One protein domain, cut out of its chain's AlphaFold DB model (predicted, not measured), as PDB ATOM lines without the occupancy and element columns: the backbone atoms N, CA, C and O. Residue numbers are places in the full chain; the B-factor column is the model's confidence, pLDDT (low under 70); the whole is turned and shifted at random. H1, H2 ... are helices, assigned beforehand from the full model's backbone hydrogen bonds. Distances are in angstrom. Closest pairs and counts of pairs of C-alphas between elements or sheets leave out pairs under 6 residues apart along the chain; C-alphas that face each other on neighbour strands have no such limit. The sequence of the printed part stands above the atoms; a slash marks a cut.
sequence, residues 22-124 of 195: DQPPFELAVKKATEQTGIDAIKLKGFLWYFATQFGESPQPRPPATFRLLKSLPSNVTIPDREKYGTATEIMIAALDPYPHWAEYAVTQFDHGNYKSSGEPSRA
ATOM      1  N   ASP A  22      15.697  15.544  39.013       83.69
ATOM      2  CA  ASP A  22      16.745  16.370  39.645       83.69
ATOM      3  C   ASP A  22      18.142  15.790  39.389       83.69
ATOM      4  O   ASP A  22      18.987  15.687  40.271       83.69
ATOM      5  N   GLN A  23      18.356  15.359  38.151       79.25
ATOM      6  CA  GLN A  23      19.649  14.932  37.644       79.25
ATOM      7  C   GLN A  23      19.813  15.437  36.208       79.25
ATOM      8  O   GLN A  23      18.822  15.568  35.474       79.25
ATOM      9  N   PRO A  24      21.044  15.681  35.749       79.25
ATOM     10  CA  PRO A  24      21.289  15.939  34.342       79.25
ATOM     11  C   PRO A  24      20.876  14.744  33.457       79.25
ATOM     12  O   PRO A  24      21.096  13.592  33.838       79.25
ATOM     13  N   PRO A  25      20.311  14.988  32.260       82.94
ATOM     14  CA  PRO A  25      20.082  16.293  31.626       82.94
ATOM     15  C   PRO A  25      18.757  16.978  32.010       82.94
ATOM     16  O   PRO A  25      18.529  18.124  31.621       82.94
ATOM     17  N   PHE A  26      17.887  16.301  32.761       87.19
ATOM     18  CA  PHE A  26      16.534  16.765  33.080       87.19
ATOM     19  C   PHE A  26      16.518  18.050  33.901       87.19
ATOM     20  O   PHE A  26      15.803  18.986  33.549       87.19
ATOM     21  N   GLU A  27      17.347  18.127  34.939       87.88
ATOM     22  CA  GLU A  27      17.422  19.296  35.819       87.88
ATOM     23  C   GLU A  27      17.763  20.564  35.024       87.88
ATOM     24  O   GLU A  27      17.132  21.608  35.186       87.88
ATOM     25  N   LEU A  28      18.714  20.453  34.090       85.75
ATOM     26  CA  LEU A  28      19.141  21.559  33.231       85.75
ATOM     27  C   LEU A  28      18.024  22.004  32.281       85.75
ATOM     28  O   LEU A  28      17.832  23.203  32.075       85.75
ATOM     29  N   ALA A  29      17.275  21.051  31.719       86.62
ATOM     30  CA  ALA A  29      16.141  21.337  30.847       86.62
ATOM     31  C   ALA A  29      15.011  22.052  31.607       86.62
ATOM     32  O   ALA A  29      14.513  23.079  31.140       86.62
ATOM     33  N   VAL A  30      14.653  21.551  32.796       89.19
ATOM     34  CA  VAL A  30      13.619  22.142  33.660       89.19
ATOM     35  C   VAL A  30      14.034  23.535  34.117       89.19
ATOM     36  O   VAL A  30      13.259  24.473  33.963       89.19
ATOM     37  N   LYS A  31      15.270  23.700  34.602       90.44
ATOM     38  CA  LYS A  31      15.796  24.996  35.047       90.44
ATOM     39  C   LYS A  31      15.734  26.041  33.933       90.44
ATOM     40  O   LYS A  31      15.183  27.118  34.141       90.44
ATOM     41  N   LYS A  32      16.211  25.697  32.731       89.06
ATOM     42  CA  LYS A  32      16.179  26.596  31.568       89.06
ATOM     43  C   LYS A  32      14.750  27.001  31.194       89.06
ATOM     44  O   LYS A  32      14.499  28.159  30.876       89.06
ATOM     45  N   ALA A  33      13.808  26.061  31.230       87.94
ATOM     46  CA  ALA A  33      12.410  26.343  30.922       87.94
ATOM     47  C   ALA A  33      11.728  27.186  32.013       87.94
ATOM     48  O   ALA A  33      10.994  28.118  31.680       87.94
ATOM     49  N   THR A  34      12.007  26.930  33.293       91.19
ATOM     50  CA  THR A  34      11.525  27.754  34.411       91.19
ATOM     51  C   THR A  34      12.043  29.187  34.306       91.19
ATOM     52  O   THR A  34      11.245  30.116  34.391       91.19
ATOM     53  N   GLU A  35      13.339  29.380  34.049       91.56
ATOM     54  CA  GLU A  35      13.954  30.710  33.914       91.56
ATOM     55  C   GLU A  35      13.347  31.531  32.765       91.56
ATOM     56  O   GLU A  35      13.183  32.741  32.895       91.56
ATOM     57  N   GLN A  36      12.980  30.888  31.653       88.31
ATOM     58  CA  GLN A  36      12.470  31.585  30.465       88.31
ATOM     59  C   GLN A  36      10.952  31.796  30.459       88.31
ATOM     60  O   GLN A  36      10.470  32.723  29.812       88.31
ATOM     61  N   THR A  37      10.185  30.950  31.148       86.94
ATOM     62  CA  THR A  37       8.708  30.980  31.084       86.94
ATOM     63  C   THR A  37       8.036  31.345  32.405       86.94
ATOM     64  O   THR A  37       6.846  31.669  32.421       86.94
ATOM     65  N   GLY A  38       8.777  31.299  33.517       86.44
ATOM     66  CA  GLY A  38       8.251  31.504  34.866       86.44
ATOM     67  C   GLY A  38       7.342  30.373  35.358       86.44
ATOM     68  O   GLY A  38       6.677  30.527  36.382       86.44
ATOM     69  N   ILE A  39       7.267  29.246  34.640       86.19
ATOM     70  CA  ILE A  39       6.467  28.092  35.053       86.19
ATOM     71  C   ILE A  39       7.195  27.330  36.163       86.19
ATOM     72  O   ILE A  39       8.391  27.045  36.079       86.19
ATOM     73  N   ASP A  40       6.427  26.959  37.185       87.38
ATOM     74  CA  ASP A  40       6.887  26.150  38.305       87.38
ATOM     75  C   ASP A  40       7.515  24.815  37.856       87.38
ATOM     76  O   ASP A  40       6.955  24.073  37.041       87.38
ATOM     77  N   ALA A  41       8.677  24.495  38.428       87.19
ATOM     78  CA  ALA A  41       9.471  23.329  38.060       87.19
ATOM     79  C   ALA A  41       8.721  21.999  38.267       87.19
ATOM     80  O   ALA A  41       8.894  21.072  37.475       87.19
ATOM     81  N   ILE A  42       7.852  21.889  39.282       84.50
ATOM     82  CA  ILE A  42       7.078  20.663  39.545       84.50
ATOM     83  C   ILE A  42       6.091  20.417  38.401       84.50
ATOM     84  O   ILE A  42       5.942  19.281  37.942       84.50
ATOM     85  N   LYS A  43       5.456  21.481  37.894       83.31
ATOM     86  CA  LYS A  43       4.563  21.382  36.730       83.31
ATOM     87  C   LYS A  43       5.330  20.944  35.487       83.31
ATOM     88  O   LYS A  43       4.881  20.032  34.798       83.31
ATOM     89  N   LEU A  44       6.496  21.537  35.228       85.50
ATOM     90  CA  LEU A  44       7.340  21.188  34.079       85.50
ATOM     91  C   LEU A  44       7.823  19.733  34.110       85.50
ATOM     92  O   LEU A  44       7.787  19.060  33.082       85.50
ATOM     93  N   LYS A  45       8.185  19.209  35.286       86.31
ATOM     94  CA  LYS A  45       8.502  17.782  35.475       86.31
ATOM     95  C   LYS A  45       7.314  16.880  35.122       86.31
ATOM     96  O   LYS A  45       7.475  15.903  34.394       86.31
ATOM     97  N   GLY A  46       6.105  17.253  35.551       78.94
ATOM     98  CA  GLY A  46       4.875  16.561  35.155       78.94
ATOM     99  C   GLY A  46       4.635  16.576  33.639       78.94
ATOM    100  O   GLY A  46       4.230  15.562  33.070       78.94
ATOM    101  N   PHE A  47       4.936  17.694  32.968       79.06
ATOM    102  CA  PHE A  47       4.865  17.793  31.507       79.06
ATOM    103  C   PHE A  47       5.894  16.926  30.796       79.06
ATOM    104  O   PHE A  47       5.554  16.291  29.801       79.06
ATOM    105  N   LEU A  48       7.124  16.868  31.303       81.31
ATOM    106  CA  LEU A  48       8.161  15.990  30.769       81.31
ATOM    107  C   LEU A  48       7.751  14.523  30.840       81.31
ATOM    108  O   LEU A  48       7.903  13.807  29.854       81.31
ATOM    109  N   TRP A  49       7.180  14.090  31.965       81.94
ATOM    110  CA  TRP A  49       6.628  12.743  32.091       81.94
ATOM    111  C   TRP A  49       5.477  12.494  31.104       81.94
ATOM    112  O   TRP A  49       5.456  11.475  30.412       81.94
ATOM    113  N   TYR A  50       4.537  13.434  30.981       77.50
ATOM    114  CA  TYR A  50       3.439  13.300  30.022       77.50
ATOM    115  C   TYR A  50       3.958  13.224  28.579       77.50
ATOM    116  O   TYR A  50       3.536  12.368  27.808       77.50
ATOM    117  N   PHE A  51       4.933  14.057  28.215       77.06
ATOM    118  CA  PHE A  51       5.581  13.976  26.910       77.06
ATOM    119  C   PHE A  51       6.245  12.611  26.704       77.06
ATOM    120  O   PHE A  51       6.067  11.983  25.663       77.06
ATOM    121  N   ALA A  52       6.986  12.138  27.704       80.50
ATOM    122  CA  ALA A  52       7.676  10.861  27.652       80.50
ATOM    123  C   ALA A  52       6.708   9.683  27.460       80.50
ATOM    124  O   ALA A  52       6.966   8.823  26.629       80.50
ATOM    125  N   THR A  53       5.559   9.672  28.137       76.19
ATOM    126  CA  THR A  53       4.541   8.616  27.958       76.19
ATOM    127  C   THR A  53       3.826   8.687  26.609       76.19
ATOM    128  O   THR A  53       3.476   7.655  26.050       76.19
ATOM    129  N   GLN A  54       3.615   9.884  26.054       73.19
ATOM    130  CA  GLN A  54       2.941  10.040  24.760       73.19
ATOM    131  C   GLN A  54       3.858   9.777  23.557       73.19
ATOM    132  O   GLN A  54       3.377   9.383  22.495       73.19
ATOM    133  N   PHE A  55       5.163  10.029  23.694       67.62
ATOM    134  CA  PHE A  55       6.096  10.059  22.560       67.62
ATOM    135  C   PHE A  55       7.376   9.239  22.768       67.62
ATOM    136  O   PHE A  55       8.191   9.163  21.852       67.62
ATOM    137  N   GLY A  56       7.581   8.636  23.941       58.44
ATOM    138  CA  GLY A  56       8.827   7.955  24.305       58.44
ATOM    139  C   GLY A  56       9.071   6.625  23.602       58.44
ATOM    140  O   GLY A  56      10.227   6.256  23.432       58.44
ATOM    141  N   GLU A  57       8.018   5.957  23.130       55.72
ATOM    142  CA  GLU A  57       8.122   4.690  22.388       55.72
ATOM    143  C   GLU A  57       8.154   4.876  20.862       55.72
ATOM    144  O   GLU A  57       8.293   3.904  20.121       55.72
ATOM    145  N   SER A  58       8.002   6.104  20.350       50.94
ATOM    146  CA  SER A  58       7.830   6.311  18.910       50.94
ATOM    147  C   SER A  58       9.178   6.507  18.193       50.94
ATOM    148  O   SER A  58       9.865   7.491  18.466       50.94
ATOM    149  N   PRO A  59       9.546   5.646  17.220       39.50
ATOM    150  CA  PRO A  59      10.751   5.808  16.392       39.50
ATOM    151  C   PRO A  59      10.614   6.909  15.322       39.50
ATOM    152  O   PRO A  59      11.503   7.104  14.496       39.50
ATOM    153  N   GLN A  60       9.477   7.605  15.292       39.53
ATOM    154  CA  GLN A  60       9.132   8.624  14.304       39.53
ATOM    155  C   GLN A  60       9.655  10.007  14.723       39.53
ATOM    156  O   GLN A  60       9.797  10.272  15.921       39.53
ATOM    157  N   PRO A  61       9.907  10.923  13.765       41.41
ATOM    158  CA  PRO A  61      10.254  12.301  14.084       41.41
ATOM    159  C   PRO A  61       9.193  12.879  15.020       41.41
ATOM    160  O   PRO A  61       7.999  12.859  14.712       41.41
ATOM    161  N   ARG A  62       9.642  13.358  16.187       54.03
ATOM    162  CA  ARG A  62       8.775  13.997  17.177       54.03
ATOM    163  C   ARG A  62       8.026  15.113  16.437       54.03
ATOM    164  O   ARG A  62       8.692  16.022  15.935       54.03
ATOM    165  N   PRO A  63       6.682  15.071  16.307       44.59
ATOM    166  CA  PRO A  63       5.956  16.233  15.800       44.59
ATOM    167  C   PRO A  63       6.348  17.438  16.663       44.59
ATOM    168  O   PRO A  63       6.725  17.207  17.816       44.59
ATOM    169  N   PRO A  64       6.274  18.693  16.172       50.09
ATOM    170  CA  PRO A  64       6.481  19.858  17.027       50.09
ATOM    171  C   PRO A  64       5.617  19.676  18.278       50.09
ATOM    172  O   PRO A  64       4.382  19.695  18.228       50.09
ATOM    173  N   ALA A  65       6.312  19.346  19.372       49.97
ATOM    174  CA  ALA A  65       5.786  18.798  20.619       49.97
ATOM    175  C   ALA A  65       4.663  19.669  21.190       49.97
ATOM    176  O   ALA A  65       3.752  19.201  21.874       49.97
ATOM    177  N   THR A  66       4.731  20.943  20.825       50.91
ATOM    178  CA  THR A  66       3.831  22.033  21.121       50.91
ATOM    179  C   THR A  66       2.370  21.736  20.790       50.91
ATOM    180  O   THR A  66       1.504  22.020  21.608       50.91
ATOM    181  N   PHE A  67       2.027  21.121  19.653       43.72
ATOM    182  CA  PHE A  67       0.629  21.201  19.188       43.72
ATOM    183  C   PHE A  67      -0.354  20.197  19.821       43.72
ATOM    184  O   PHE A  67      -1.555  20.473  19.885       43.72
ATOM    185  N   ARG A  68       0.113  19.027  20.286       51.06
ATOM    186  CA  ARG A  68      -0.758  18.017  20.929       51.06
ATOM    187  C   ARG A  68      -0.784  18.138  22.452       51.06
ATOM    188  O   ARG A  68      -1.856  17.993  23.030       51.06
ATOM    189  N   LEU A  69       0.335  18.499  23.085       54.69
ATOM    190  CA  LEU A  69       0.390  18.728  24.535       54.69
ATOM    191  C   LEU A  69      -0.469  19.904  24.990       54.69
ATOM    192  O   LEU A  69      -1.096  19.854  26.043       54.69
ATOM    193  N   LEU A  70      -0.543  20.955  24.175       55.00
ATOM    194  CA  LEU A  70      -1.378  22.112  24.484       55.00
ATOM    195  C   LEU A  70      -2.878  21.807  24.412       55.00
ATOM    196  O   LEU A  70      -3.672  22.521  25.021       55.00
ATOM    197  N   LYS A  71      -3.274  20.741  23.701       51.97
ATOM    198  CA  LYS A  71      -4.667  20.275  23.632       51.97
ATOM    199  C   LYS A  71      -5.067  19.391  24.816       51.97
ATOM    200  O   LYS A  71      -6.258  19.295  25.088       51.97
ATOM    201  N   SER A  72      -4.109  18.768  25.506       54.00
ATOM    202  CA  SER A  72      -4.354  17.980  26.724       54.00
ATOM    203  C   SER A  72      -4.259  18.807  28.008       54.00
ATOM    204  O   SER A  72      -4.542  18.290  29.089       54.00
ATOM    205  N   LEU A  73      -3.866  20.083  27.911       57.97
ATOM    206  CA  LEU A  73      -3.965  21.017  29.026       57.97
ATOM    207  C   LEU A  73      -5.431  21.143  29.460       57.97
ATOM    208  O   LEU A  73      -6.309  21.269  28.602       57.97
ATOM    209  N   PRO A  74      -5.714  21.132  30.773       57.25
ATOM    210  CA  PRO A  74      -7.074  21.298  31.251       57.25
ATOM    211  C   PRO A  74      -7.659  22.617  30.725       57.25
ATOM    212  O   PRO A  74      -6.960  23.617  30.537       57.25
ATOM    213  N   SER A  75      -8.959  22.613  30.438       58.38
ATOM    214  CA  SER A  75      -9.670  23.725  29.788       58.38
ATOM    215  C   SER A  75      -9.596  25.050  30.560       58.38
ATOM    216  O   SER A  75      -9.880  26.097  29.986       58.38
ATOM    217  N   ASN A  76      -9.165  25.016  31.824       60.72
ATOM    218  CA  ASN A  76      -8.925  26.169  32.688       60.72
ATOM    219  C   ASN A  76      -7.578  26.888  32.451       60.72
ATOM    220  O   ASN A  76      -7.324  27.898  33.099       60.72
ATOM    221  N   VAL A  77      -6.714  26.400  31.552       60.03
ATOM    222  CA  VAL A  77      -5.464  27.083  31.180       60.03
ATOM    223  C   VAL A  77      -5.754  28.150  30.120       60.03
ATOM    224  O   VAL A  77      -6.195  27.824  29.010       60.03
ATOM    225  N   THR A  78      -5.513  29.420  30.467       57.53
ATOM    226  CA  THR A  78      -5.769  30.582  29.597       57.53
ATOM    227  C   THR A  78      -4.862  30.587  28.360       57.53
ATOM    228  O   THR A  78      -3.831  29.920  28.336       57.53
ATOM    229  N   ILE A  79      -5.231  31.331  27.309       58.19
ATOM    230  CA  ILE A  79      -4.446  31.409  26.058       58.19
ATOM    231  C   ILE A  79      -2.981  31.838  26.314       58.19
ATOM    232  O   ILE A  79      -2.093  31.129  25.840       58.19
ATOM    233  N   PRO A  80      -2.694  32.882  27.126       60.66
ATOM    234  CA  PRO A  80      -1.315  33.243  27.475       60.66
ATOM    235  C   PRO A  80      -0.556  32.130  28.206       60.66
ATOM    236  O   PRO A  80       0.642  31.945  28.001       60.66
ATOM    237  N   ASP A  81      -1.240  31.362  29.057       68.62
ATOM    238  CA  ASP A  81      -0.611  30.245  29.757       68.62
ATOM    239  C   ASP A  81      -0.305  29.092  28.795       68.62
ATOM    240  O   ASP A  81       0.753  28.476  28.901       68.62
ATOM    241  N   ARG A  82      -1.179  28.823  27.816       71.00
ATOM    242  CA  ARG A  82      -0.928  27.809  26.780       71.00
ATOM    243  C   ARG A  82       0.318  28.139  25.968       71.00
ATOM    244  O   ARG A  82       1.141  27.255  25.766       71.00
ATOM    245  N   GLU A  83       0.502  29.387  25.551       75.94
ATOM    246  CA  GLU A  83       1.725  29.793  24.845       75.94
ATOM    247  C   GLU A  83       2.969  29.566  25.710       75.94
ATOM    248  O   GLU A  83       3.914  28.921  25.256       75.94
ATOM    249  N   LYS A  84       2.929  29.960  26.991       82.19
ATOM    250  CA  LYS A  84       4.030  29.710  27.938       82.19
ATOM    251  C   LYS A  84       4.356  28.224  28.093       82.19
ATOM    252  O   LYS A  84       5.528  27.857  28.067       82.19
ATOM    253  N   TYR A  85       3.348  27.359  28.233       78.81
ATOM    254  CA  TYR A  85       3.557  25.907  28.312       78.81
ATOM    255  C   TYR A  85       4.098  25.328  27.001       78.81
ATOM    256  O   TYR A  85       4.882  24.377  27.026       78.81
ATOM    257  N   GLY A  86       3.718  25.910  25.865       76.56
ATOM    258  CA  GLY A  86       4.231  25.542  24.553       76.56
ATOM    259  C   GLY A  86       5.717  25.851  24.441       76.56
ATOM    260  O   GLY A  86       6.522  24.952  24.199       76.56
ATOM    261  N   THR A  87       6.089  27.095  24.741       82.75
ATOM    262  CA  THR A  87       7.482  27.548  24.781       82.75
ATOM    263  C   THR A  87       8.315  26.736  25.771       82.75
ATOM    264  O   THR A  87       9.402  26.277  25.427       82.75
ATOM    265  N   ALA A  88       7.808  26.483  26.984       84.25
ATOM    266  CA  ALA A  88       8.520  25.676  27.977       84.25
ATOM    267  C   ALA A  88       8.789  24.258  27.466       84.25
ATOM    268  O   ALA A  88       9.882  23.728  27.652       84.25
ATOM    269  N   THR A  89       7.808  23.660  26.787       79.50
ATOM    270  CA  THR A  89       7.947  22.331  26.190       79.50
ATOM    271  C   THR A  89       9.023  22.339  25.108       79.50
ATOM    272  O   THR A  89       9.918  21.503  25.150       79.50
ATOM    273  N   GLU A  90       9.007  23.297  24.181       81.06
ATOM    274  CA  GLU A  90      10.037  23.417  23.138       81.06
ATOM    275  C   GLU A  90      11.443  23.577  23.720       81.06
ATOM    276  O   GLU A  90      12.368  22.892  23.285       81.06
ATOM    277  N   ILE A  91      11.597  24.413  24.751       84.50
ATOM    278  CA  ILE A  91      12.873  24.603  25.449       84.50
ATOM    279  C   ILE A  91      13.364  23.288  26.054       84.50
ATOM    280  O   ILE A  91      14.531  22.931  25.876       84.50
ATOM    281  N   MET A  92      12.490  22.571  26.767       86.19
ATOM    282  CA  MET A  92      12.857  21.314  27.416       86.19
ATOM    283  C   MET A  92      13.200  20.232  26.392       86.19
ATOM    284  O   MET A  92      14.220  19.564  26.538       86.19
ATOM    285  N   ILE A  93      12.402  20.084  25.332       81.81
ATOM    286  CA  ILE A  93      12.653  19.091  24.282       81.81
ATOM    287  C   ILE A  93      13.945  19.408  23.540       81.81
ATOM    288  O   ILE A  93      14.760  18.510  23.374       81.81
ATOM    289  N   ALA A  94      14.187  20.665  23.162       78.12
ATOM    290  CA  ALA A  94      15.436  21.062  22.515       78.12
ATOM    291  C   ALA A  94      16.659  20.828  23.419       78.12
ATOM    292  O   ALA A  94      17.727  20.458  22.935       78.12
ATOM    293  N   ALA A  95      16.516  21.021  24.734       79.56
ATOM    294  CA  ALA A  95      17.575  20.726  25.694       79.56
ATOM    295  C   ALA A  95      17.827  19.218  25.851       79.56
ATOM    296  O   ALA A  95      18.972  18.818  26.049       79.56
ATOM    297  N   LEU A  96      16.782  18.392  25.753       81.56
ATOM    298  CA  LEU A  96      16.857  16.937  25.897       81.56
ATOM    299  C   LEU A  96      17.171  16.203  24.586       81.56
ATOM    300  O   LEU A  96      17.611  15.060  24.625       81.56
ATOM    301  N   ASP A  97      16.986  16.838  23.431       76.19
ATOM    302  CA  ASP A  97      17.168  16.220  22.116       76.19
ATOM    303  C   ASP A  97      18.551  15.584  21.879       76.19
ATOM    304  O   ASP A  97      18.608  14.470  21.356       76.19
ATOM    305  N   PRO A  98      19.669  16.187  22.336       72.75
ATOM    306  CA  PRO A  98      20.991  15.575  22.199       72.75
ATOM    307  C   PRO A  98      21.193  14.298  23.028       72.75
ATOM    308  O   PRO A  98      22.198  13.608  22.839       72.75
ATOM    309  N   TYR A  99      20.295  14.012  23.972       74.88
ATOM    310  CA  TYR A  99      20.420  12.947  24.957       74.88
ATOM    311  C   TYR A  99      19.566  11.738  24.540       74.88
ATOM    312  O   TYR A  99      18.341  11.831  24.481       74.88
ATOM    313  N   PRO A 100      20.166  10.582  24.221       72.50
ATOM    314  CA  PRO A 100      19.423   9.443  23.688       72.50
ATOM    315  C   PRO A 100      18.537   8.787  24.759       72.50
ATOM    316  O   PRO A 100      18.855   8.799  25.945       72.50
ATOM    317  N   HIS A 101      17.412   8.200  24.351       79.75
ATOM    318  CA  HIS A 101      16.500   7.442  25.229       79.75
ATOM    319  C   HIS A 101      15.996   8.177  26.493       79.75
ATOM    320  O   HIS A 101      15.522   7.536  27.428       79.75
ATOM    321  N   TRP A 102      16.067   9.514  26.553       82.88
ATOM    322  CA  TRP A 102      15.632  10.276  27.735       82.88
ATOM    323  C   TRP A 102      14.155  10.037  28.074       82.88
ATOM    324  O   TRP A 102      13.792   9.947  29.245       82.88
ATOM    325  N   ALA A 103      13.308   9.920  27.047       82.62
ATOM    326  CA  ALA A 103      11.874   9.729  27.211       82.62
ATOM    327  C   ALA A 103      11.577   8.329  27.757       82.62
ATOM    328  O   ALA A 103      10.853   8.180  28.735       82.62
ATOM    329  N   GLU A 104      12.218   7.310  27.199       83.31
ATOM    330  CA  GLU A 104      12.068   5.938  27.671       83.31
ATOM    331  C   GLU A 104      12.601   5.739  29.094       83.31
ATOM    332  O   GLU A 104      11.970   5.053  29.899       83.31
ATOM    333  N   TYR A 105      13.710   6.398  29.445       84.69
ATOM    334  CA  TYR A 105      14.183   6.432  30.827       84.69
ATOM    335  C   TYR A 105      13.102   6.987  31.762       84.69
ATOM    336  O   TYR A 105      12.784   6.361  32.772       84.69
ATOM    337  N   ALA A 106      12.502   8.131  31.415       83.38
ATOM    338  CA  ALA A 106      11.475   8.769  32.237       83.38
ATOM    339  C   ALA A 106      10.215   7.897  32.409       83.38
ATOM    340  O   ALA A 106       9.649   7.870  33.503       83.38
ATOM    341  N   VAL A 107       9.799   7.163  31.369       81.19
ATOM    342  CA  VAL A 107       8.690   6.194  31.450       81.19
ATOM    343  C   VAL A 107       9.066   5.020  32.352       81.19
ATOM    344  O   VAL A 107       8.354   4.731  33.310       81.19
ATOM    345  N   THR A 108      10.238   4.419  32.129       80.88
ATOM    346  CA  THR A 108      10.718   3.259  32.895       80.88
ATOM    347  C   THR A 108      10.769   3.558  34.395       80.88
ATOM    348  O   THR A 108      10.261   2.784  35.206       80.88
ATOM    349  N   GLN A 109      11.336   4.706  34.792       77.75
ATOM    350  CA  GLN A 109      11.436   5.070  36.211       77.75
ATOM    351  C   GLN A 109      10.068   5.297  36.871       77.75
ATOM    352  O   GLN A 109       9.905   5.016  38.062       77.75
ATOM    353  N   PHE A 110       9.080   5.768  36.110       73.62
ATOM    354  CA  PHE A 110       7.718   5.947  36.595       73.62
ATOM    355  C   PHE A 110       6.960   4.615  36.724       73.62
ATOM    356  O   PHE A 110       6.354   4.357  37.768       73.62
ATOM    357  N   ASP A 111       7.051   3.743  35.716       67.75
ATOM    358  CA  ASP A 111       6.324   2.465  35.646       67.75
ATOM    359  C   ASP A 111       6.690   1.491  36.768       67.75
ATOM    360  O   ASP A 111       5.889   0.643  37.164       67.75
ATOM    361  N   HIS A 112       7.855   1.666  37.394       65.94
ATOM    362  CA  HIS A 112       8.221   0.928  38.600       65.94
ATOM    363  C   HIS A 112       7.315   1.220  39.822       65.94
ATOM    364  O   HIS A 112       7.541   0.648  40.893       65.94
ATOM    365  N   GLY A 113       6.316   2.112  39.710       64.25
ATOM    366  CA  GLY A 113       5.329   2.427  40.758       64.25
ATOM    367  C   GLY A 113       5.934   3.099  41.995       64.25
ATOM    368  O   GLY A 113       5.286   3.292  43.030       64.25
ATOM    369  N   ASN A 114       7.215   3.437  41.899       72.56
ATOM    370  CA  ASN A 114       8.005   3.993  42.977       72.56
ATOM    371  C   ASN A 114       7.918   5.519  42.983       72.56
ATOM    372  O   ASN A 114       8.037   6.099  44.051       72.56
ATOM    373  N   TYR A 115       7.604   6.155  41.854       76.31
ATOM    374  CA  TYR A 115       7.653   7.606  41.692       76.31
ATOM    375  C   TYR A 115       6.316   8.194  41.227       76.31
ATOM    376  O   TYR A 115       5.503   7.528  40.594       76.31
ATOM    377  N   LYS A 116       6.070   9.461  41.574       80.88
ATOM    378  CA  LYS A 116       4.973  10.280  41.043       80.88
ATOM    379  C   LYS A 116       5.367  10.869  39.685       80.88
ATOM    380  O   LYS A 116       6.542  10.896  39.332       80.88
ATOM    381  N   SER A 117       4.400  11.444  38.969       76.94
ATOM    382  CA  SER A 117       4.635  12.117  37.681       76.94
ATOM    383  C   SER A 117       5.531  13.354  37.803       76.94
ATOM    384  O   SER A 117       6.194  13.733  36.847       76.94
ATOM    385  N   SER A 118       5.606  13.958  38.993       75.19
ATOM    386  CA  SER A 118       6.565  15.021  39.317       75.19
ATOM    387  C   SER A 118       8.000  14.521  39.509       75.19
ATOM    388  O   SER A 118       8.895  15.332  39.729       75.19
ATOM    389  N   GLY A 119       8.217  13.206  39.491       73.25
ATOM    390  CA  GLY A 119       9.489  12.552  39.774       73.25
ATOM    391  C   GLY A 119       9.796  12.329  41.250       73.25
ATOM    392  O   GLY A 119      10.828  11.748  41.566       73.25
ATOM    393  N   GLU A 120       8.915  12.739  42.166       81.81
ATOM    394  CA  GLU A 120       9.076  12.489  43.604       81.81
ATOM    395  C   GLU A 120       8.800  11.027  43.985       81.81
ATOM    396  O   GLU A 120       7.872  10.426  43.436       81.81
ATOM    397  N   PRO A 121       9.492  10.473  44.995       77.50
ATOM    398  CA  PRO A 121       9.159   9.171  45.566       77.50
ATOM    399  C   PRO A 121       7.704   9.080  46.042       77.50
ATOM    400  O   PRO A 121       7.146   9.999  46.651       77.50
ATOM    401  N   SER A 122       7.082   7.927  45.824       76.75
ATOM    402  CA  SER A 122       5.751   7.613  46.327       76.75
ATOM    403  C   SER A 122       5.791   7.346  47.836       76.75
ATOM    404  O   SER A 122       6.802   6.913  48.399       76.75
ATOM    405  N   ARG A 123       4.654   7.534  48.522       76.25
ATOM    406  CA  ARG A 123       4.525   7.189  49.953       76.25
ATOM    407  C   ARG A 123       4.858   5.718  50.223       76.25
ATOM    408  O   ARG A 123       5.328   5.389  51.308       76.25
ATOM    409  N   ALA A 124       4.590   4.838  49.257       73.38
ATOM    410  CA  ALA A 124       4.919   3.424  49.356       73.38
ATOM    411  C   ALA A 124       6.437   3.211  49.315       73.38
ATOM    412  O   ALA A 124       6.959   2.467  50.141       73.38
TER     413      ALA A 124
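AT A GLANCE: This is residues 22 to 124 of the 195 residues of an uncharacterized protein of Candidatus Woesebacteria bacterium (UniProt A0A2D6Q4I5). Five helices make a rounded, compact body in which H2 runs through the middle; the antiparallel pair H1 and H4 lies side by side and packs on the first part of H2, and H5 crosses its last part. H3, a short helix, packs on H4 away from H1 and H5, and the last 13 printed residues, 112 to 124, form a tail with no named element. The printed part has 103 residues, 62 of them in the five named helices H1, H2, H3, H4 and H5 in that order along the chain, and there is no named strand; the class is all helix. It is compact, with a radius of gyration of the C-alphas of 13.1 A, and the C-alphas span 36 by 33 by 25 A along their three main axes.

IN THESE COORDINATES: The printed part begins at Asp 22, and H1 follows at residues 26 to 37, 16.3 A from first to last C-alpha, with C-alpha 26 at (16.534, 16.765, 33.080). H2, residues 41 to 55, is 20.7 A long and runs from C-alpha 41 at (9.471, 23.329, 38.060) to C-alpha 55 at (6.096, 10.059, 22.560). H3, residues 66 to 72, measures 10.7 A. H4, residues 79 to 96, is the longest helix, with 18 residues and 25.8 A from first to last C-alpha. H5, residues 102 to 111, is 14.5 A long and ends with C-alpha 111 at (6.324, 2.465, 35.646).

HOW THE PARTS SIT: H2 and H4 are the hubs, each touching three other helices, and the centre of H2 is the nearest to the mean of the C-alphas, at 2.8 A. H2 touches H1 with residues 41 to 45 alone, at a steep tilt of 64 degrees, opposite ways; the closest C-alphas are those of Thr 34 and Ala 41, 6.1 A apart. H2 touches H4 with residues 44 to 48 alone, only just about perpendicular at 71 degrees, the closest C-alphas being those of Phe 47 and Thr 89, at 7.6 A. H2 touches H5 with residues 49 to 55 alone, about perpendicular at 82 degrees, and the closest C-alphas, of Ala 52 and Ala 103, are 4.4 A apart. H1 and H4 touch and run opposite ways at a shallow tilt of 33 degrees, only just short of steep, with the closest C-alphas those of Ala 29 and Met 92, at 4.7 A. H4 touches H3 with residues 82 to 90 alone, at a steep tilt of 57 degrees, opposite ways; the closest C-alphas, of Thr 66 and Gly 86, are 4.9 A apart. H2 and H3 are close but not clearly touching, with the C-alphas of Phe 51 and Leu 69 closest at 7.4 A. H1 and H3 are apart, as are H3 and H5, while H1 and H5 are only just apart, at 8.5 A. The helix packing is mostly crossed, with 1 of the 5 touching pairs at a shallow tilt. Every O i to N i+4 pair is within hydrogen-bond range in H1, H2, H4 and H5, and 2 of 3 are in H3.

THE WHOLE: The two C-alphas farthest apart are those of Ile 79 and Ala 124, 37.6 A apart. The printed part runs from residue 22 to 124 with no cut. The links H1 to H2 and H4 to H5 are tight, those of H2 to H3 and H3 to H4 are short, and none is long. After H5 the C-alphas of residues 112 to 124 lie 10 to 24 A from the mean of all C-alphas. The mean pLDDT of the printed part is 73.6; residues 55 to 81 and 111 to 113 are under 70 in this predicted model, and H3 has a mean of 52.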